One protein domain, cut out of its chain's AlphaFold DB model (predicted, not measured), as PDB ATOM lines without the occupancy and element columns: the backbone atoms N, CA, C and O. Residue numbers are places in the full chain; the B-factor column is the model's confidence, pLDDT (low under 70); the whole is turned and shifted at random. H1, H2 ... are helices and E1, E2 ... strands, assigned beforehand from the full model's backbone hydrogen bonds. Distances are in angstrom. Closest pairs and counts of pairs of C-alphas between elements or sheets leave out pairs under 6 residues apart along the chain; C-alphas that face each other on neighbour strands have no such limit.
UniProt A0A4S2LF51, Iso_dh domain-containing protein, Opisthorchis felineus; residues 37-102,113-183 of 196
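This is residues 37 to 102 and 113 to 183 of the 196 residues of the protein "Iso_dh domain-containing protein" of Opisthorchis felineus (UniProt A0A4S2LF51). A flat slab: at one end a small three-stranded sheet stands between helices H2 and H1 on its two faces, and at the other end H1 joins H3, H4 and H5 in a cluster of four helices. In that cluster H1 and H5 lie side by side, and the helical hairpin of H3 and H4 crosses them steeply as a second pair; H2 is the far end of the slab, where residues 75 to 81 stick out. The printed part has 137 residues with five named helices and three named strands, in the order E1 H1 E2 H2 E3 H3 H4 H5; the sheet runs E2 E1 E3 and is parallel throughout. The class is mostly helix, and the whole is compact, with a radius of gyration of the C-alphas of 16.1 A and spans of 50 by 33 by 18 A.

The sheet has E1, residues 37 to 41, as its inner strand, and E2, residues 65 to 69, and E3, residues 96 to 98, as its edge strands. E1 and E2 are parallel at 36 degrees, with N 38 and O 66 within hydrogen-bond range at 2.8 A and N 68 and O 38 at 2.9 A. E1 and E3 are parallel at 28 degrees, with N 97 and O 39 at 2.8 A. H2, residues 80 to 93, is on the sheet at a height of 10.1 A; it lies over E1 and runs along the strands, at 26 degrees to E1 on the local plane. The closest C-alphas of E1 and H2 are those of Val 38 and Thr 93, 5.7 A apart. H1, residues 47 to 60, is on the opposite face at a height of 9.9 A, over E2 and only just over E1, with 3 of its C-alphas falling there. E1, H1 and E2 form a strand-helix-strand unit, two parallel neighbour strands with a helix between, whose crossover is right-handed. E2, H2 and E3 form a split unit, with E1 between its two strands in the sheet, and its crossover is right-handed too. H3, residues 118 to 130, only grazes the sheet, with its residues 120 to 128. H1 and H3 touch at a steep tilt of 57 degrees, through residues 50 to 54 and 120 to 124 alone; their closest C-alphas, of Val 54 and Leu 121, are 6.6 A apart. H3 and H4, residues 134 to 150, form a helical hairpin at a shallow tilt of 20 degrees, with the C-alphas of Cys 125 and Ala 137 closest at 4.6 A. H5, residues 164 to 181, touches H4 at a steep tilt of 66 degrees, closest at the C-alphas of Ala 143 and Tyr 175, 5.7 A apart; of H5, residues 167 to 175 alone take part. H5 also touches H1, with its residues 164 to 172 alone, at a shallow tilt of 16 degrees, the same way; the C-alphas of Ser 53 and Ile 168 are closest at 7.0 A. H1 and H4 are apart, as are H3 and H5, and H2 touches no helix. In H1, H2, H3, H4 and H5 every O i to N i+4 pair is within hydrogen-bond range.

E1, residues 37 to 41, begins at C-alpha 37, (-50.188, 47.753, -47.315). H1 is residues 47 to 60, 19.8 A long, and H2 is residues 80 to 93, 19.9 A, beginning at C-alpha 80, (-66.115, 59.199, -35.490). E2 is residues 65 to 69 and E3 residues 96 to 98. H3 is residues 118 to 130, 18.5 A, and H4 residues 134 to 150, 24.1 A. H5, residues 164 to 181, is 26.2 A long and ends at C-alpha 181, (-21.245, 36.161, -48.411).

The two C-alphas farthest apart are those of Ser 76 and Arg 183, 54.3 A. Residues 103 to 112 are not printed, and C-alphas 102 and 113 across the cut are 18.2 A apart. The link from H4 to H5, residues 151 to 163, is long. The mean pLDDT of the printed part is 88.5; residues 73 to 78, 100 to 102 and 183 are under 70.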
ATOM      1  N   THR A  37     -49.877  46.757 -48.339       92.19
ATOM      2  CA  THR A  37     -50.188  47.753 -47.315       92.19
ATOM      3  C   THR A  37     -50.628  47.049 -46.039       92.19
ATOM      4  O   THR A  37     -51.490  46.172 -46.089       92.19
ATOM      5  N   VAL A  38     -50.039  47.428 -44.911       92.38
ATOM      6  CA  VAL A  38     -50.387  46.941 -43.573       92.38
ATOM      7  C   VAL A  38     -50.862  48.125 -42.747       92.38
ATOM      8  O   VAL A  38     -50.184  49.151 -42.686       92.38
ATOM      9  N   THR A  39     -52.014  47.981 -42.099       91.69
ATOM     10  CA  THR A  39     -52.506  48.991 -41.165       91.69
ATOM     11  C   THR A  39     -51.657  48.946 -39.901       91.69
ATOM     12  O   THR A  39     -51.531  47.906 -39.262       91.69
ATOM     13  N   LEU A  40     -51.059  50.064 -39.526       88.62
ATOM     14  CA  LEU A  40     -50.409  50.218 -38.238       88.62
ATOM     15  C   LEU A  40     -51.310  51.040 -37.336       88.62
ATOM     16  O   LEU A  40     -51.634  52.176 -37.670       88.62
ATOM     17  N   ILE A  41     -51.592  50.523 -36.150       85.81
ATOM     18  CA  ILE A  41     -52.168  51.325 -35.076       85.81
ATOM     19  C   ILE A  41     -51.081  51.486 -34.007       85.81
ATOM     20  O   ILE A  41     -50.843  50.551 -33.236       85.81
ATOM     21  N   PRO A  42     -50.340  52.613 -34.011       78.25
ATOM     22  CA  PRO A  42     -49.345  52.874 -32.988       78.25
ATOM     23  C   PRO A  42     -50.061  53.175 -31.672       78.25
ATOM     24  O   PRO A  42     -51.093  53.847 -31.671       78.25
ATOM     25  N   GLY A  43     -49.495  52.719 -30.562       77.44
ATOM     26  CA  GLY A  43     -49.869  53.240 -29.254       77.44
ATOM     27  C   GLY A  43     -48.802  54.161 -28.675       77.44
ATOM     28  O   GLY A  43     -48.041  54.800 -29.409       77.44
ATOM     29  N   ASP A  44     -48.769  54.255 -27.351       77.50
ATOM     30  CA  ASP A  44     -48.079  55.323 -26.625       77.50
ATOM     31  C   ASP A  44     -46.691  54.919 -26.091       77.50
ATOM     32  O   ASP A  44     -46.298  53.758 -26.037       77.50
ATOM     33  N   GLY A  45     -45.901  55.889 -25.632       82.50
ATOM     34  CA  GLY A  45     -44.608  55.607 -25.003       82.50
ATOM     35  C   GLY A  45     -43.506  55.307 -26.023       82.50
ATOM     36  O   GLY A  45     -43.137  56.187 -26.799       82.50
ATOM     37  N   VAL A  46     -42.917  54.108 -25.985       84.12
ATOM     38  CA  VAL A  46     -41.749  53.739 -26.819       84.12
ATOM     39  C   VAL A  46     -42.115  53.313 -28.244       84.12
ATOM     40  O   VAL A  46     -41.251  53.252 -29.117       84.12
ATOM     41  N   TRP A  47     -43.391  53.025 -28.508       84.81
ATOM     42  CA  TRP A  47     -43.829  52.430 -29.772       84.81
ATOM     43  C   TRP A  47     -43.597  53.287 -31.015       84.81
ATOM     44  O   TRP A  47     -43.139  52.720 -32.008       84.81
ATOM     45  N   PRO A  48     -43.825  54.617 -31.007       85.69
ATOM     46  CA  PRO A  48     -43.526  55.441 -32.175       85.69
ATOM     47  C   PRO A  48     -42.059  55.336 -32.611       85.69
ATOM     48  O   PRO A  48     -41.770  55.251 -33.800       85.69
ATOM     49  N   GLU A  49     -41.131  55.284 -31.655       87.50
ATOM     50  CA  GLU A  49     -39.697  55.140 -31.913       87.50
ATOM     51  C   GLU A  49     -39.351  53.747 -32.453       87.50
ATOM     52  O   GLU A  49     -38.742  53.627 -33.517       87.50
ATOM     53  N   LEU A  50     -39.815  52.692 -31.778       90.19
ATOM     54  CA  LEU A  50     -39.610  51.308 -32.212       90.19
ATOM     55  C   LEU A  50     -40.168  51.054 -33.616       90.19
ATOM     56  O   LEU A  50     -39.570  50.343 -34.424       90.19
ATOM     57  N   PHE A  51     -41.306  51.661 -33.934       89.88
ATOM     58  CA  PHE A  51     -41.909  51.519 -35.243       89.88
ATOM     59  C   PHE A  51     -41.125  52.243 -36.345       89.88
ATOM     60  O   PHE A  51     -40.987  51.718 -37.455       89.88
ATOM     61  N   LEU A  52     -40.542  53.409 -36.052       90.50
ATOM     62  CA  LEU A  52     -39.604  54.054 -36.974       90.50
ATOM     63  C   LEU A  52     -38.404  53.143 -37.266       90.50
ATOM     64  O   LEU A  52     -38.003  53.023 -38.428       90.50
ATOM     65  N   SER A  53     -37.884  52.438 -36.255       93.25
ATOM     66  CA  SER A  53     -36.832  51.434 -36.441       93.25
ATOM     67  C   SER A  53     -37.275  50.295 -37.363       93.25
ATOM     68  O   SER A  53     -36.534  49.938 -38.281       93.25
ATOM     69  N   VAL A  54     -38.491  49.764 -37.190       94.44
ATOM     70  CA  VAL A  54     -39.051  48.720 -38.071       94.44
ATOM     71  C   VAL A  54     -39.156  49.207 -39.514       94.44
ATOM     72  O   VAL A  54     -38.699  48.513 -40.424       94.44
ATOM     73  N   ARG A  55     -39.688  50.414 -39.748       93.75
ATOM     74  CA  ARG A  55     -39.773  51.000 -41.099       93.75
ATOM     75  C   ARG A  55     -38.403  51.124 -41.756       93.75
ATOM     76  O   ARG A  55     -38.261  50.775 -42.927       93.75
ATOM     77  N   ASN A  56     -37.410  51.592 -41.003       94.75
ATOM     78  CA  ASN A  56     -36.040  51.717 -41.490       94.75
ATOM     79  C   ASN A  56     -35.458  50.347 -41.878       94.75
ATOM     80  O   ASN A  56     -34.923  50.183 -42.974       94.75
ATOM     81  N   VAL A  57     -35.632  49.338 -41.021       96.38
ATOM     82  CA  VAL A  57     -35.214  47.957 -41.306       96.38
ATOM     83  C   VAL A  57     -35.913  47.421 -42.554       96.38
ATOM     84  O   VAL A  57     -35.248  46.881 -43.434       96.38
ATOM     85  N   PHE A  58     -37.226  47.611 -42.688       95.50
ATOM     86  CA  PHE A  58     -37.986  47.148 -43.851       95.50
ATOM     87  C   PHE A  58     -37.484  47.771 -45.153       95.50
ATOM     88  O   PHE A  58     -37.310  47.067 -46.150       95.50
ATOM     89  N   GLN A  59     -37.199  49.072 -45.128       94.12
ATOM     90  CA  GLN A  59     -36.648  49.790 -46.269       94.12
ATOM     91  C   GLN A  59     -35.260  49.262 -46.661       94.12
ATOM     92  O   GLN A  59     -35.029  48.962 -47.831       94.12
ATOM     93  N   GLU A  60     -34.348  49.097 -45.700       94.50
ATOM     94  CA  GLU A  60     -32.985  48.603 -45.949       94.50
ATOM     95  C   GLU A  60     -32.952  47.130 -46.391       94.50
ATOM     96  O   GLU A  60     -32.115  46.737 -47.206       94.50
ATOM     97  N   PHE A  61     -33.885  46.311 -45.900       94.00
ATOM     98  CA  PHE A  61     -34.053  44.922 -46.332       94.00
ATOM     99  C   PHE A  61     -34.767  44.797 -47.690       94.00
ATOM    100  O   PHE A  61     -34.880  43.687 -48.217       94.00
ATOM    101  N   GLY A  62     -35.246  45.904 -48.269       93.75
ATOM    102  CA  GLY A  62     -35.995  45.894 -49.527       93.75
ATOM    103  C   GLY A  62     -37.318  45.134 -49.422       93.75
ATOM    104  O   GLY A  62     -37.744  44.495 -50.383       93.75
ATOM    105  N   ILE A  63     -37.944  45.150 -48.244       95.00
ATOM    106  CA  ILE A  63     -39.206  44.461 -47.987       95.00
ATOM    107  C   ILE A  63     -40.337  45.253 -48.660       95.00
ATOM    108  O   ILE A  63     -40.493  46.443 -48.380       95.00
ATOM    109  N   PRO A  64     -41.160  44.631 -49.525       94.69
ATOM    110  CA  PRO A  64     -42.228  45.310 -50.259       94.69
ATOM    111  C   PRO A  64     -43.479  45.508 -49.384       94.69
ATOM    112  O   PRO A  64     -44.578  45.083 -49.744       94.69
ATOM    113  N   VAL A  65     -43.322  46.139 -48.222       93.44
ATOM    114  CA  VAL A  65     -44.416  46.471 -47.300       93.44
ATOM    115  C   VAL A  65     -44.472  47.976 -47.097       93.44
ATOM    116  O   VAL A  65     -43.454  48.640 -46.910       93.44
ATOM    117  N   GLU A  66     -45.685  48.504 -47.134       92.31
ATOM    118  CA  GLU A  66     -45.999  49.890 -46.831       92.31
ATOM    119  C   GLU A  66     -46.920  49.926 -45.619       92.31
ATOM    120  O   GLU A  66     -47.858  49.139 -45.522       92.31
ATOM    121  N   PHE A  67     -46.640  50.820 -44.680       91.12
ATOM    122  CA  PHE A  67     -47.438  50.935 -43.473       91.12
ATOM    123  C   PHE A  67     -48.351  52.145 -43.555       91.12
ATOM    124  O   PHE A  67     -47.887  53.261 -43.797       91.12
ATOM    125  N   GLU A  68     -49.631  51.910 -43.313       89.81
ATOM    126  CA  GLU A  68     -50.644  52.945 -43.214       89.81
ATOM    127  C   GLU A  68     -50.967  53.188 -41.745       89.81
ATOM    128  O   GLU A  68     -51.528  52.331 -41.070       89.81
ATOM    129  N   GLU A  69     -50.554  54.342 -41.240       87.06
ATOM    130  CA  GLU A  69     -50.651  54.664 -39.824       87.06
ATOM    131  C   GLU A  69     -52.026  55.242 -39.470       87.06
ATOM    132  O   GLU A  69     -52.451  56.257 -40.019       87.06
ATOM    133  N   VAL A  70     -52.694  54.607 -38.513       85.94
ATOM    134  CA  VAL A  70     -54.001  54.977 -37.972       85.94
ATOM    135  C   VAL A  70     -53.802  55.376 -36.515       85.94
ATOM    136  O   VAL A  70     -53.672  54.527 -35.636       85.94
ATOM    137  N   ARG A  71     -53.759  56.681 -36.246       78.56
ATOM    138  CA  ARG A  71     -53.629  57.206 -34.881       78.56
ATOM    139  C   ARG A  71     -55.007  57.360 -34.260       78.56
ATOM    140  O   ARG A  71     -55.778  58.214 -34.677       78.56
ATOM    141  N   LEU A  72     -55.287  56.564 -33.239       75.19
ATOM    142  CA  LEU A  72     -56.459  56.753 -32.396       75.19
ATOM    143  C   LEU A  72     -56.021  57.622 -31.217       75.19
ATOM    144  O   LEU A  72     -55.369  57.132 -30.297       75.19
ATOM    145  N   ASN A  73     -56.300  58.927 -31.272       59.94
ATOM    146  CA  ASN A  73     -56.012  59.816 -30.144       59.94
ATOM    147  C   ASN A  73     -56.709  59.268 -28.891       59.94
ATOM    148  O   ASN A  73     -57.866  58.860 -28.972       59.94
ATOM    149  N   GLY A  74     -55.990  59.230 -27.762       56.91
ATOM    150  CA  GLY A  74     -56.412  58.558 -26.530       56.91
ATOM    151  C   GLY A  74     -57.885  58.781 -26.165       56.91
ATOM    152  O   GLY A  74     -58.447  59.840 -26.436       56.91
ATOM    153  N   LEU A  75     -58.476  57.754 -25.544       54.34
ATOM    154  CA  LEU A  75     -59.895  57.501 -25.207       54.34
ATOM    155  C   LEU A  75     -60.828  58.699 -24.898       54.34
ATOM    156  O   LEU A  75     -62.041  58.534 -24.949       54.34
ATOM    157  N   SER A  76     -60.313  59.886 -24.585       56.84
ATOM    158  CA  SER A  76     -61.078  61.118 -24.374       56.84
ATOM    159  C   SER A  76     -61.496  61.856 -25.655       56.84
ATOM    160  O   SER A  76     -62.312  62.773 -25.567       56.84
ATOM    161  N   SER A  77     -60.933  61.545 -26.830       60.34
ATOM    162  CA  SER A  77     -61.201  62.319 -28.064       60.34
ATOM    163  C   SER A  77     -61.095  61.504 -29.355       60.34
ATOM    164  O   SER A  77     -60.694  62.038 -30.386       60.34
ATOM    165  N   VAL A  78     -61.439  60.217 -29.313       66.12
ATOM    166  CA  VAL A  78     -61.589  59.434 -30.544       66.12
ATOM    167  C   VAL A  78     -62.777  60.005 -31.319       66.12
ATOM    168  O   VAL A  78     -63.915  59.942 -30.846       66.12
ATOM    169  N   THR A  79     -62.520  60.596 -32.484       76.25
ATOM    170  CA  THR A  79     -63.591  61.112 -33.339       76.25
ATOM    171  C   THR A  79     -64.219  59.973 -34.142       76.25
ATOM    172  O   THR A  79     -63.583  58.948 -34.400       76.25
ATOM    173  N   SER A  80     -65.475  60.141 -34.562       79.50
ATOM    174  CA  SER A  80     -66.115  59.199 -35.490       79.50
ATOM    175  C   SER A  80     -65.300  59.036 -36.778       79.50
ATOM    176  O   SER A  80     -65.259  57.946 -37.339       79.50
ATOM    177  N   ASP A  81     -64.613  60.095 -37.208       80.88
ATOM    178  CA  ASP A  81     -63.784  60.095 -38.413       80.88
ATOM    179  C   ASP A  81     -62.530  59.226 -38.244       80.88
ATOM    180  O   ASP A  81     -62.220  58.437 -39.136       80.88
ATOM    181  N   ASP A  82     -61.864  59.277 -37.084       81.06
ATOM    182  CA  ASP A  82     -60.699  58.425 -36.789       81.06
ATOM    183  C   ASP A  82     -61.076  56.936 -36.784       81.06
ATOM    184  O   ASP A  82     -60.346  56.089 -37.310       81.06
ATOM    185  N   LEU A  83     -62.244  56.605 -36.219       83.31
ATOM    186  CA  LEU A  83     -62.770  55.238 -36.221       83.31
ATOM    187  C   LEU A  83     -63.158  54.780 -37.621       83.31
ATOM    188  O   LEU A  83     -62.833  53.657 -38.003       83.31
ATOM    189  N   ASN A  84     -63.825  55.636 -38.393       86.00
ATOM    190  CA  ASN A  84     -64.189  55.328 -39.772       86.00
ATOM    191  C   ASN A  84     -62.937  55.088 -40.619       86.00
ATOM    192  O   ASN A  84     -62.858  54.075 -41.310       86.00
ATOM    193  N   PHE A  85     -61.915  55.935 -40.480       86.31
ATOM    194  CA  PHE A  85     -60.633  55.745 -41.149       86.31
ATOM    195  C   PHE A  85     -59.964  54.422 -40.749       86.31
ATOM    196  O   PHE A  85     -59.503  53.675 -41.614       86.31
ATOM    197  N   ALA A  86     -59.962  54.082 -39.455       85.25
ATOM    198  CA  ALA A  86     -59.446  52.803 -38.971       85.25
ATOM    199  C   ALA A  86     -60.192  51.610 -39.588       85.25
ATOM    200  O   ALA A  86     -59.568  50.669 -40.078       85.25
ATOM    201  N   ILE A  87     -61.527  51.661 -39.604       86.44
ATOM    202  CA  ILE A  87     -62.386  50.620 -40.181       86.44
ATOM    203  C   ILE A  87     -62.130  50.480 -41.683       86.44
ATOM    204  O   ILE A  87     -61.984  49.363 -42.181       86.44
ATOM    205  N   GLU A  88     -62.048  51.587 -42.415       87.62
ATOM    206  CA  GLU A  88     -61.755  51.599 -43.849       87.62
ATOM    207  C   GLU A  88     -60.365  51.037 -44.154       87.62
ATOM    208  O   GLU A  88     -60.211  50.224 -45.071       87.62
ATOM    209  N   SER A  89     -59.366  51.433 -43.365       87.12
ATOM    210  CA  SER A  89     -57.999  50.924 -43.440       87.12
ATOM    211  C   SER A  89     -57.972  49.409 -43.253       87.12
ATOM    212  O   SER A  89     -57.544  48.682 -44.152       87.12
ATOM    213  N   LEU A  90     -58.536  48.913 -42.147       88.56
ATOM    214  CA  LEU A  90     -58.621  47.484 -41.838       88.56
ATOM    215  C   LEU A  90     -59.393  46.712 -42.911       88.56
ATOM    216  O   LEU A  90     -59.004  45.605 -43.294       88.56
ATOM    217  N   ASN A  91     -60.467  47.296 -43.443       87.56
ATOM    218  CA  ASN A  91     -61.241  46.683 -44.512       87.56
ATOM    219  C   ASN A  91     -60.465  46.581 -45.824       87.56
ATOM    220  O   ASN A  91     -60.676  45.609 -46.555       87.56
ATOM    221  N   ARG A  92     -59.581  47.536 -46.116       86.56
ATOM    222  CA  ARG A  92     -58.740  47.551 -47.317       86.56
ATOM    223  C   ARG A  92     -57.531  46.627 -47.191       86.56
ATOM    224  O   ARG A  92     -57.256  45.870 -48.118       86.56
ATOM    225  N   THR A  93     -56.803  46.702 -46.080       85.69
ATOM    226  CA  THR A  93     -55.530  45.986 -45.891       85.69
ATOM    227  C   THR A  93     -55.731  44.541 -45.450       85.69
ATOM    228  O   THR A  93     -54.934  43.681 -45.817       85.69
ATOM    229  N   LYS A  94     -56.795  44.270 -44.678       87.56
ATOM    230  CA  LYS A  94     -57.086  42.991 -44.002       87.56
ATOM    231  C   LYS A  94     -56.012  42.529 -43.010       87.56
ATOM    232  O   LYS A  94     -56.131  41.439 -42.460       87.56
ATOM    233  N   ILE A  95     -54.975  43.332 -42.786       86.69
ATOM    234  CA  ILE A  95     -53.801  42.987 -41.986       86.69
ATOM    235  C   ILE A  95     -53.439  44.211 -41.161       86.69
ATOM    236  O   ILE A  95     -53.263  45.302 -41.710       86.69
ATOM    237  N   ALA A  96     -53.278  44.013 -39.857       82.88
ATOM    238  CA  ALA A  96     -52.887  45.078 -38.958       82.88
ATOM    239  C   ALA A  96     -51.782  44.658 -37.994       82.88
ATOM    240  O   ALA A  96     -51.724  43.512 -37.547       82.88
ATOM    241  N   MET A  97     -50.916  45.618 -37.686       83.56
ATOM    242  CA  MET A  97     -49.889  45.519 -36.660       83.56
ATOM    243  C   MET A  97     -50.249  46.469 -35.519       83.56
ATOM    244  O   MET A  97     -50.546  47.644 -35.747       83.56
ATOM    245  N   PHE A  98     -50.212  45.944 -34.299       79.50
ATOM    246  CA  PHE A  98     -50.582  46.652 -33.077       79.50
ATOM    247  C   PHE A  98     -49.446  46.566 -32.062       79.50
ATOM    248  O   PHE A  98     -48.619  45.651 -32.117       79.50
ATOM    249  N   GLU A  99     -49.425  47.498 -31.113       75.69
ATOM    250  CA  GLU A  99     -48.564  47.377 -29.940       75.69
ATOM    251  C   GLU A  99     -48.933  46.137 -29.092       75.69
ATOM    252  O   GLU A  99     -50.114  45.841 -28.893       75.69
ATOM    253  N   PRO A 100     -47.957  45.393 -28.546       66.06
ATOM    254  CA  PRO A 100     -48.226  44.443 -27.478       66.06
ATOM    255  C   PRO A 100     -48.578  45.211 -26.193       66.06
ATOM    256  O   PRO A 100     -47.806  46.042 -25.715       66.06
ATOM    257  N   GLY A 101     -49.752  44.910 -25.626       55.44
ATOM    258  CA  GLY A 101     -50.392  45.628 -24.511       55.44
ATOM    259  C   GLY A 101     -49.709  45.504 -23.142       55.44
ATOM    260  O   GLY A 101     -50.348  45.143 -22.150       55.44
ATOM    261  N   THR A 102     -48.420  45.816 -23.055       56.81
ATOM    262  CA  THR A 102     -47.717  45.987 -21.779       56.81
ATOM    263  C   THR A 102     -48.130  47.329 -21.166       56.81
ATOM    264  O   THR A 102     -47.680  48.395 -21.565       56.81
ATOM    265  N   ASP A 113     -34.078  56.374 -26.686       91.62
ATOM    266  CA  ASP A 113     -33.231  55.416 -27.410       91.62
ATOM    267  C   ASP A 113     -32.754  54.238 -26.536       91.62
ATOM    268  O   ASP A 113     -31.656  53.727 -26.693       91.62
ATOM    269  N   ILE A 114     -33.577  53.783 -25.586       90.38
ATOM    270  CA  ILE A 114     -33.228  52.675 -24.669       90.38
ATOM    271  C   ILE A 114     -34.132  51.446 -24.804       90.38
ATOM    272  O   ILE A 114     -33.977  50.481 -24.057       90.38
ATOM    273  N   ALA A 115     -35.106  51.486 -25.711       90.00
ATOM    274  CA  ALA A 115     -36.072  50.412 -25.868       90.00
ATOM    275  C   ALA A 115     -35.446  49.227 -26.614       90.00
ATOM    276  O   ALA A 115     -34.735  49.397 -27.598       90.00
ATOM    277  N   ASN A 116     -35.750  48.005 -26.184       91.44
ATOM    278  CA  ASN A 116     -35.316  46.802 -26.885       91.44
ATOM    279  C   ASN A 116     -36.184  46.550 -28.128       91.44
ATOM    280  O   ASN A 116     -37.371  46.239 -27.980       91.44
ATOM    281  N   PRO A 117     -35.637  46.620 -29.357       93.19
ATOM    282  CA  PRO A 117     -36.433  46.424 -30.564       93.19
ATOM    283  C   PRO A 117     -36.668  44.943 -30.900       93.19
ATOM    284  O   PRO A 117     -37.391  44.642 -31.848       93.19
ATOM    285  N   THR A 118     -36.091  43.997 -30.154       92.69
ATOM    286  CA  THR A 118     -36.134  42.564 -30.498       92.69
ATOM    287  C   THR A 118     -37.563  42.041 -30.630       92.69
ATOM    288  O   THR A 118     -37.887  41.387 -31.619       92.69
ATOM    289  N   ALA A 119     -38.443  42.369 -29.678       90.62
ATOM    290  CA  ALA A 119     -39.815  41.863 -29.677       90.62
ATOM    291  C   ALA A 119     -40.613  42.327 -30.908       90.62
ATOM    292  O   ALA A 119     -41.245  41.510 -31.576       90.62
ATOM    293  N   ILE A 120     -40.547  43.619 -31.253       91.69
ATOM    294  CA  ILE A 120     -41.282  44.157 -32.408       91.69
ATOM    295  C   ILE A 120     -40.694  43.672 -33.738       91.69
ATOM    296  O   ILE A 120     -41.429  43.454 -34.702       91.69
ATOM    297  N   LEU A 121     -39.378  43.452 -33.803       94.88
ATOM    298  CA  LEU A 121     -38.722  42.908 -34.989       94.88
ATOM    299  C   LEU A 121     -39.102  41.437 -35.223       94.88
ATOM    300  O   LEU A 121     -39.372  41.060 -36.361       94.88
ATOM    301  N   LEU A 122     -39.196  40.625 -34.167       94.38
ATOM    302  CA  LEU A 122     -39.684  39.244 -34.271       94.38
ATOM    303  C   LEU A 122     -41.173  39.193 -34.637       94.38
ATOM    304  O   LEU A 122     -41.548  38.449 -35.541       94.38
ATOM    305  N   ALA A 123     -42.004  40.056 -34.044       92.94
ATOM    306  CA  ALA A 123     -43.400  40.206 -34.461       92.94
ATOM    307  C   ALA A 123     -43.513  40.623 -35.940       92.94
ATOM    308  O   ALA A 123     -44.402  40.172 -36.662       92.94
ATOM    309  N   SER A 124     -42.569  41.435 -36.426       94.75
ATOM    310  CA  SER A 124     -42.483  41.788 -37.843       94.75
ATOM    311  C   SER A 124     -42.139  40.576 -38.719       94.75
ATOM    312  O   SER A 124     -42.679  40.459 -39.814       94.75
ATOM    313  N   CYS A 125     -41.300  39.638 -38.263       96.19
ATOM    314  CA  CYS A 125     -41.072  38.369 -38.968       96.19
ATOM    315  C   CYS A 125     -42.356  37.537 -39.079       96.19
ATOM    316  O   CYS A 125     -42.652  37.020 -40.157       96.19
ATOM    317  N   ASP A 126     -43.147  37.451 -38.008       94.69
ATOM    318  CA  ASP A 126     -44.433  36.743 -38.025       94.69
ATOM    319  C   ASP A 126     -45.446  37.406 -38.961       94.69
ATOM    320  O   ASP A 126     -46.090  36.718 -39.757       94.69
ATOM    321  N   LEU A 127     -45.512  38.742 -38.957       94.38
ATOM    322  CA  LEU A 127     -46.282  39.513 -39.934       94.38
ATOM    323  C   LEU A 127     -45.866  39.152 -41.365       94.38
ATOM    324  O   LEU A 127     -46.725  38.862 -42.196       94.38
ATOM    325  N   LEU A 128     -44.562  39.138 -41.660       95.19
ATOM    326  CA  LEU A 128     -44.045  38.810 -42.991       95.19
ATOM    327  C   LEU A 128     -44.449  37.400 -43.431       95.19
ATOM    328  O   LEU A 128     -44.863  37.227 -44.579       95.19
ATOM    329  N   ARG A 129     -44.397  36.409 -42.532       93.88
ATOM    330  CA  ARG A 129     -44.890  35.049 -42.813       93.88
ATOM    331  C   ARG A 129     -46.387  35.040 -43.091       93.88
ATOM    332  O   ARG A 129     -46.814  34.458 -44.086       93.88
ATOM    333  N   HIS A 130     -47.168  35.743 -42.271       91.75
ATOM    334  CA  HIS A 130     -48.617  35.851 -42.435       91.75
ATOM    335  C   HIS A 130     -49.004  36.437 -43.800       91.75
ATOM    336  O   HIS A 130     -49.968  36.002 -44.428       91.75
ATOM    337  N   ILE A 131     -48.208  37.378 -44.314       92.81
ATOM    338  CA  ILE A 131     -48.417  37.978 -45.636       92.81
ATOM    339  C   ILE A 131     -47.628  37.276 -46.751       92.81
ATOM    340  O   ILE A 131     -47.466  37.850 -47.829       92.81
ATOM    341  N   ASN A 132     -47.177  36.036 -46.550       93.62
ATOM    342  CA  ASN A 132     -46.470  35.207 -47.537       93.62
ATOM    343  C   ASN A 132     -45.149  35.802 -48.065       93.62
ATOM    344  O   ASN A 132     -44.715  35.486 -49.172       93.62
ATOM    345  N   LEU A 133     -44.482  36.647 -47.280       94.38
ATOM    346  CA  LEU A 133     -43.133  37.156 -47.542       94.38
ATOM    347  C   LEU A 133     -42.089  36.344 -46.757       94.38
ATOM    348  O   LEU A 133     -41.234  36.893 -46.063       94.38
ATOM    349  N   ASN A 134     -42.165  35.016 -46.877       94.88
ATOM    350  CA  ASN A 134     -41.380  34.068 -46.076       94.88
ATOM    351  C   ASN A 134     -39.864  34.246 -46.239       94.88
ATOM    352  O   ASN A 134     -39.131  34.171 -45.261       94.88
ATOM    353  N   GLU A 135     -39.381  34.535 -47.450       94.81
ATOM    354  CA  GLU A 135     -37.949  34.755 -47.685       94.81
ATOM    355  C   GLU A 135     -37.427  35.988 -46.927       94.81
ATOM    356  O   GLU A 135     -36.362  35.940 -46.309       94.81
ATOM    357  N   HIS A 136     -38.196  37.083 -46.931       95.69
ATOM    358  CA  HIS A 136     -37.867  38.281 -46.161       95.69
ATOM    359  C   HIS A 136     -37.918  38.003 -44.657       95.69
ATOM    360  O   HIS A 136     -37.012  38.426 -43.939       95.69
ATOM    361  N   ALA A 137     -38.925  37.252 -44.197       96.69
ATOM    362  CA  ALA A 137     -39.045  36.843 -42.800       96.69
ATOM    363  C   ALA A 137     -37.808  36.061 -42.336       96.69
ATOM    364  O   ALA A 137     -37.194  36.434 -41.339       96.69
ATOM    365  N   THR A 138     -37.392  35.043 -43.098       96.88
ATOM    366  CA  THR A 138     -36.218  34.209 -42.796       96.88
ATOM    367  C   THR A 138     -34.923  35.020 -42.788       96.88
ATOM    368  O   THR A 138     -34.084  34.837 -41.906       96.88
ATOM    369  N   LYS A 139     -34.741  35.935 -43.749       96.50
ATOM    370  CA  LYS A 139     -33.560  36.814 -43.799       96.50
ATOM    371  C   LYS A 139     -33.483  37.726 -42.576       96.50
ATOM    372  O   LYS A 139     -32.417  37.838 -41.972       96.50
ATOM    373  N   LEU A 140     -34.599  38.361 -42.218       97.50
ATOM    374  CA  LEU A 140     -34.679  39.249 -41.062       97.50
ATOM    375  C   LEU A 140     -34.459  38.482 -39.754       97.50
ATOM    376  O   LEU A 140     -33.602  38.868 -38.964       97.50
ATOM    377  N   GLU A 141     -35.150  37.359 -39.568       97.38
ATOM    378  CA  GLU A 141     -35.028  36.527 -38.368       97.38
ATOM    379  C   GLU A 141     -33.608  35.981 -38.191       97.38
ATOM    380  O   GLU A 141     -33.048  36.055 -37.099       97.38
ATOM    381  N   SER A 142     -32.983  35.495 -39.269       97.25
ATOM    382  CA  SER A 142     -31.599  35.010 -39.237       97.25
ATOM    383  C   SER A 142     -30.619  36.109 -38.819       97.25
ATOM    384  O   SER A 142     -29.732  35.874 -37.994       97.25
ATOM    385  N   ALA A 143     -30.798  37.331 -39.331       97.50
ATOM    386  CA  ALA A 143     -29.969  38.469 -38.954       97.50
ATOM    387  C   ALA A 143     -30.169  38.860 -37.477       97.50
ATOM    388  O   ALA A 143     -29.180  39.049 -36.767       97.50
ATOM    389  N   ILE A 144     -31.419  38.901 -36.993       97.06
ATOM    390  CA  ILE A 144     -31.742  39.153 -35.576       97.06
ATOM    391  C   ILE A 144     -31.087  38.092 -34.690       97.06
ATOM    392  O   ILE A 144     -30.381  38.431 -33.742       97.06
ATOM    393  N   TYR A 145     -31.257  36.812 -35.028       96.50
ATOM    394  CA  TYR A 145     -30.697  35.701 -34.265       96.50
ATOM    395  C   TYR A 145     -29.172  35.792 -34.161       96.50
ATOM    396  O   TYR A 145     -28.624  35.605 -33.078       96.50
ATOM    397  N   LYS A 146     -28.469  36.125 -35.252       96.50
ATOM    398  CA  LYS A 146     -27.006  36.305 -35.239       96.50
ATOM    399  C   LYS A 146     -26.566  37.465 -34.344       96.50
ATOM    400  O   LYS A 146     -25.599  37.303 -33.602       96.50
ATOM    401  N   VAL A 147     -27.272  38.598 -34.379       96.19
ATOM    402  CA  VAL A 147     -26.973  39.752 -33.513       96.19
ATOM    403  C   VAL A 147     -27.176  39.387 -32.046       96.19
ATOM    404  O   VAL A 147     -26.245  39.538 -31.256       96.19
ATOM    405  N   VAL A 148     -28.336  38.830 -31.695       93.44
ATOM    406  CA  VAL A 148     -28.644  38.429 -30.313       93.44
ATOM    407  C   VAL A 148     -27.662  37.362 -29.823       93.44
ATOM    408  O   VAL A 148     -27.100  37.491 -28.739       93.44
ATOM    409  N   LYS A 149     -27.374  36.347 -30.648       94.62
ATOM    410  CA  LYS A 149     -26.423  35.273 -30.320       94.62
ATOM    411  C   LYS A 149     -24.994  35.776 -30.125       94.62
ATOM    412  O   LYS A 149     -24.252  35.168 -29.360       94.62
ATOM    413  N   SER A 150     -24.594  36.855 -30.803       93.94
ATOM    414  CA  SER A 150     -23.264  37.443 -30.611       93.94
ATOM    415  C   SER A 150     -23.064  37.997 -29.196       93.94
ATOM    416  O   SER A 150     -21.926  38.079 -28.738       93.94
ATOM    417  N   GLY A 151     -24.151  38.403 -28.523       91.62
ATOM    418  CA  GLY A 151     -24.119  39.031 -27.201       91.62
ATOM    419  C   GLY A 151     -23.413  40.392 -27.149       91.62
ATOM    420  O   GLY A 151     -23.218  40.923 -26.062       91.62
ATOM    421  N   GLN A 152     -23.008  40.961 -28.292       91.38
ATOM    422  CA  GLN A 152     -22.224  42.203 -28.339       91.38
ATOM    423  C   GLN A 152     -23.078  43.463 -28.178       91.38
ATOM    424  O   GLN A 152     -22.589  44.470 -27.673       91.38
ATOM    425  N   VAL A 153     -24.333  43.411 -28.629       94.19
ATOM    426  CA  VAL A 153     -25.255  44.549 -28.628       94.19
ATOM    427  C   VAL A 153     -26.517  44.134 -27.893       94.19
ATOM    428  O   VAL A 153     -27.361  43.416 -28.425       94.19
ATOM    429  N   LEU A 154     -26.590  44.542 -26.630       92.38
ATOM    430  CA  LEU A 154     -27.635  44.170 -25.685       92.38
ATOM    431  C   LEU A 154     -28.165  45.446 -25.032       92.38
ATOM    432  O   LEU A 154     -27.384  46.276 -24.560       92.38
ATOM    433  N   THR A 155     -29.483  45.607 -25.011       92.12
ATOM    434  CA  THR A 155     -30.155  46.729 -24.348       92.12
ATOM    435  C   THR A 155     -30.231  46.509 -22.835       92.12
ATOM    436  O   THR A 155     -29.956  45.418 -22.325       92.12
ATOM    437  N   ALA A 156     -30.545  47.568 -22.086       90.44
ATOM    438  CA  ALA A 156     -30.467  47.564 -20.623       90.44
ATOM    439  C   ALA A 156     -31.372  46.515 -19.947       90.44
ATOM    440  O   ALA A 156     -30.977  45.907 -18.954       90.44
ATOM    441  N   ASP A 157     -32.556  46.260 -20.505       87.50
ATOM    442  CA  ASP A 157     -33.532  45.265 -20.037       87.50
ATOM    443  C   ASP A 157     -33.011  43.819 -20.087       87.50
ATOM    444  O   ASP A 157     -33.435  42.986 -19.289       87.50
ATOM    445  N   VAL A 158     -32.058  43.531 -20.976       88.75
ATOM    446  CA  VAL A 158     -31.397  42.220 -21.099       88.75
ATOM    447  C   VAL A 158     -29.957  42.238 -20.567       88.75
ATOM    448  O   VAL A 158     -29.157  41.364 -20.894       88.75
ATOM    449  N   GLY A 159     -29.620  43.223 -19.727       88.38
ATOM    450  CA  GLY A 159     -28.345  43.295 -19.006       88.38
ATOM    451  C   GLY A 159     -27.192  43.956 -19.767       88.38
ATOM    452  O   GLY A 159     -26.043  43.847 -19.339       88.38
ATOM    453  N   GLY A 160     -27.469  44.634 -20.882       92.06
ATOM    454  CA  GLY A 160     -26.466  45.365 -21.650       92.06
ATOM    455  C   GLY A 160     -26.480  46.880 -21.426       92.06
ATOM    456  O   GLY A 160     -27.009  47.389 -20.440       92.06
ATOM    457  N   ARG A 161     -25.834  47.611 -22.339       94.00
ATOM    458  CA  ARG A 161     -25.707  49.084 -22.306       94.00
ATOM    459  C   ARG A 161     -25.934  49.742 -23.669       94.00
ATOM    460  O   ARG A 161     -25.713  50.942 -23.798       94.00
ATOM    461  N   SER A 162     -26.316  48.961 -24.672       96.06
ATOM    462  CA  SER A 162     -26.557  49.444 -26.026       96.06
ATOM    463  C   SER A 162     -27.909  50.138 -26.129       96.06
ATOM    464  O   SER A 162     -28.841  49.815 -25.386       96.06
ATOM    465  N   THR A 163     -28.009  51.071 -27.068       95.62
ATOM    466  CA  THR A 163     -29.254  51.774 -27.389       95.62
ATOM    467  C   THR A 163     -30.126  50.993 -28.375       95.62
ATOM    468  O   THR A 163     -29.695  49.987 -28.954       95.62
ATOM    469  N   THR A 164     -31.357  51.464 -28.608       94.12
ATOM    470  CA  THR A 164     -32.199  50.958 -29.708       94.12
ATOM    471  C   THR A 164     -31.449  51.095 -31.034       94.12
ATOM    472  O   THR A 164     -31.374  50.147 -31.819       94.12
ATOM    473  N   SER A 165     -30.863  52.269 -31.273       95.44
ATOM    474  CA  SER A 165     -30.130  52.594 -32.498       95.44
ATOM    475  C   SER A 165     -28.910  51.696 -32.705       95.44
ATOM    476  O   SER A 165     -28.749  51.160 -33.803       95.44
ATOM    477  N   ASP A 166     -28.119  51.437 -31.657       97.12
ATOM    478  CA  ASP A 166     -26.982  50.507 -31.710       97.12
ATOM    479  C   ASP A 166     -27.419  49.115 -32.191       97.12
ATOM    480  O   ASP A 166     -26.771  48.501 -33.048       97.12
ATOM    481  N   PHE A 167     -28.545  48.617 -31.666       96.94
ATOM    482  CA  PHE A 167     -29.096  47.321 -32.057       96.94
ATOM    483  C   PHE A 167     -29.491  47.299 -33.537       96.94
ATOM    484  O   PHE A 167     -29.147  46.363 -34.264       96.94
ATOM    485  N   ILE A 168     -30.180  48.339 -34.010       97.31
ATOM    486  CA  ILE A 168     -30.587  48.448 -35.417       97.31
ATOM    487  C   ILE A 168     -29.368  48.553 -36.339       97.31
ATOM    488  O   ILE A 168     -29.323  47.890 -37.376       97.31
ATOM    489  N   GLU A 169     -28.345  49.319 -35.968       97.31
ATOM    490  CA  GLU A 169     -27.109  49.405 -36.746       97.31
ATOM    491  C   GLU A 169     -26.378  48.061 -36.831       97.31
ATOM    492  O   GLU A 169     -25.897  47.680 -37.906       97.31
ATOM    493  N   ALA A 170     -26.309  47.320 -35.722       97.56
ATOM    494  CA  ALA A 170     -25.735  45.979 -35.690       97.56
ATOM    495  C   ALA A 170     -26.511  45.012 -36.595       97.56
ATOM    496  O   ALA A 170     -25.903  44.278 -37.379       97.56
ATOM    497  N   LEU A 171     -27.845  45.080 -36.570       97.75
ATOM    498  CA  LEU A 171     -28.721  44.300 -37.442       97.75
ATOM    499  C   LEU A 171     -28.486  44.601 -38.924       97.75
ATOM    500  O   LEU A 171     -28.273  43.681 -39.719       97.75
ATOM    501  N   LEU A 172     -28.465  45.878 -39.311       97.00
ATOM    502  CA  LEU A 172     -28.216  46.283 -40.697       97.00
ATOM    503  C   LEU A 172     -26.810  45.887 -41.161       97.00
ATOM    504  O   LEU A 172     -26.613  45.469 -42.307       97.00
ATOM    505  N   ARG A 173     -25.815  45.983 -40.276       96.88
ATOM    506  CA  ARG A 173     -24.445  45.531 -40.547       96.88
ATOM    507  C   ARG A 173     -24.395  44.027 -40.790       96.88
ATOM    508  O   ARG A 173     -23.758  43.610 -41.761       96.88
ATOM    509  N   GLN A 174     -25.078  43.244 -39.956       96.44
ATOM    510  CA  GLN A 174     -25.175  41.794 -40.098       96.44
ATOM    511  C   GLN A 174     -25.855  41.410 -41.415       96.44
ATOM    512  O   GLN A 174     -25.306  40.622 -42.183       96.44
ATOM    513  N   TYR A 175     -26.987  42.037 -41.738       94.81
ATOM    514  CA  TYR A 175     -27.688  41.821 -43.004       94.81
ATOM    515  C   TYR A 175     -26.799  42.109 -44.224       94.81
ATOM    516  O   TYR A 175     -26.701  41.303 -45.151       94.81
ATOM    517  N   ARG A 176     -26.070  43.232 -44.207       94.38
ATOM    518  CA  ARG A 176     -25.125  43.593 -45.278       94.38
ATOM    519  C   ARG A 176     -23.955  42.612 -45.383       94.38
ATOM    520  O   ARG A 176     -23.415  42.447 -46.476       94.38
ATOM    521  N   ALA A 177     -23.527  41.997 -44.279       93.50
ATOM    522  CA  ALA A 177     -22.495  40.962 -44.291       93.50
ATOM    523  C   ALA A 177     -23.004  39.677 -44.957       93.50
ATOM    524  O   ALA A 177     -22.346  39.172 -45.866       93.50
ATOM    525  N   ASP A 178     -24.209  39.236 -44.596       90.38
ATOM    526  CA  ASP A 178     -24.859  38.058 -45.185       90.38
ATOM    527  C   ASP A 178     -25.102  38.233 -46.696       90.38
ATOM    528  O   ASP A 178     -24.860  37.328 -47.497       90.38
ATOM    529  N   ALA A 179     -25.503  39.437 -47.119       86.44
ATOM    530  CA  ALA A 179     -25.687  39.765 -48.532       86.44
ATOM    531  C   ALA A 179     -24.374  39.751 -49.340       86.44
ATOM    532  O   ALA A 179     -24.411  39.583 -50.560       86.44
ATOM    533  N   ARG A 180     -23.214  39.943 -48.694       87.81
ATOM    534  CA  ARG A 180     -21.895  39.831 -49.342       87.81
ATOM    535  C   ARG A 180     -21.430  38.386 -49.439       87.81
ATOM    536  O   ARG A 180     -20.909  38.018 -50.485       87.81
ATOM    537  N   SER A 181     -21.629  37.580 -48.395       82.12
ATOM    538  CA  SER A 181     -21.245  36.161 -48.411       82.12
ATOM    539  C   SER A 181     -22.057  35.336 -49.407       82.12
ATOM    540  O   SER A 181     -21.576  34.313 -49.872       82.12
ATOM    541  N   ASN A 182     -23.269  35.785 -49.748       72.25
ATOM    542  CA  ASN A 182     -24.140  35.104 -50.705       72.25
ATOM    543  C   ASN A 182     -23.924  35.540 -52.170       72.25
ATOM    544  O   ASN A 182     -24.688  35.133 -53.043       72.25
ATOM    545  N   ARG A 183     -22.934  36.403 -52.464       69.88
ATOM    546  CA  ARG A 183     -22.565  36.722 -53.854       69.88
ATOM    547  C   ARG A 183     -21.647  35.636 -54.401       69.88
ATOM    548  O   ARG A 183     -20.617  35.344 -53.802       69.88
TER     549      ARG A 183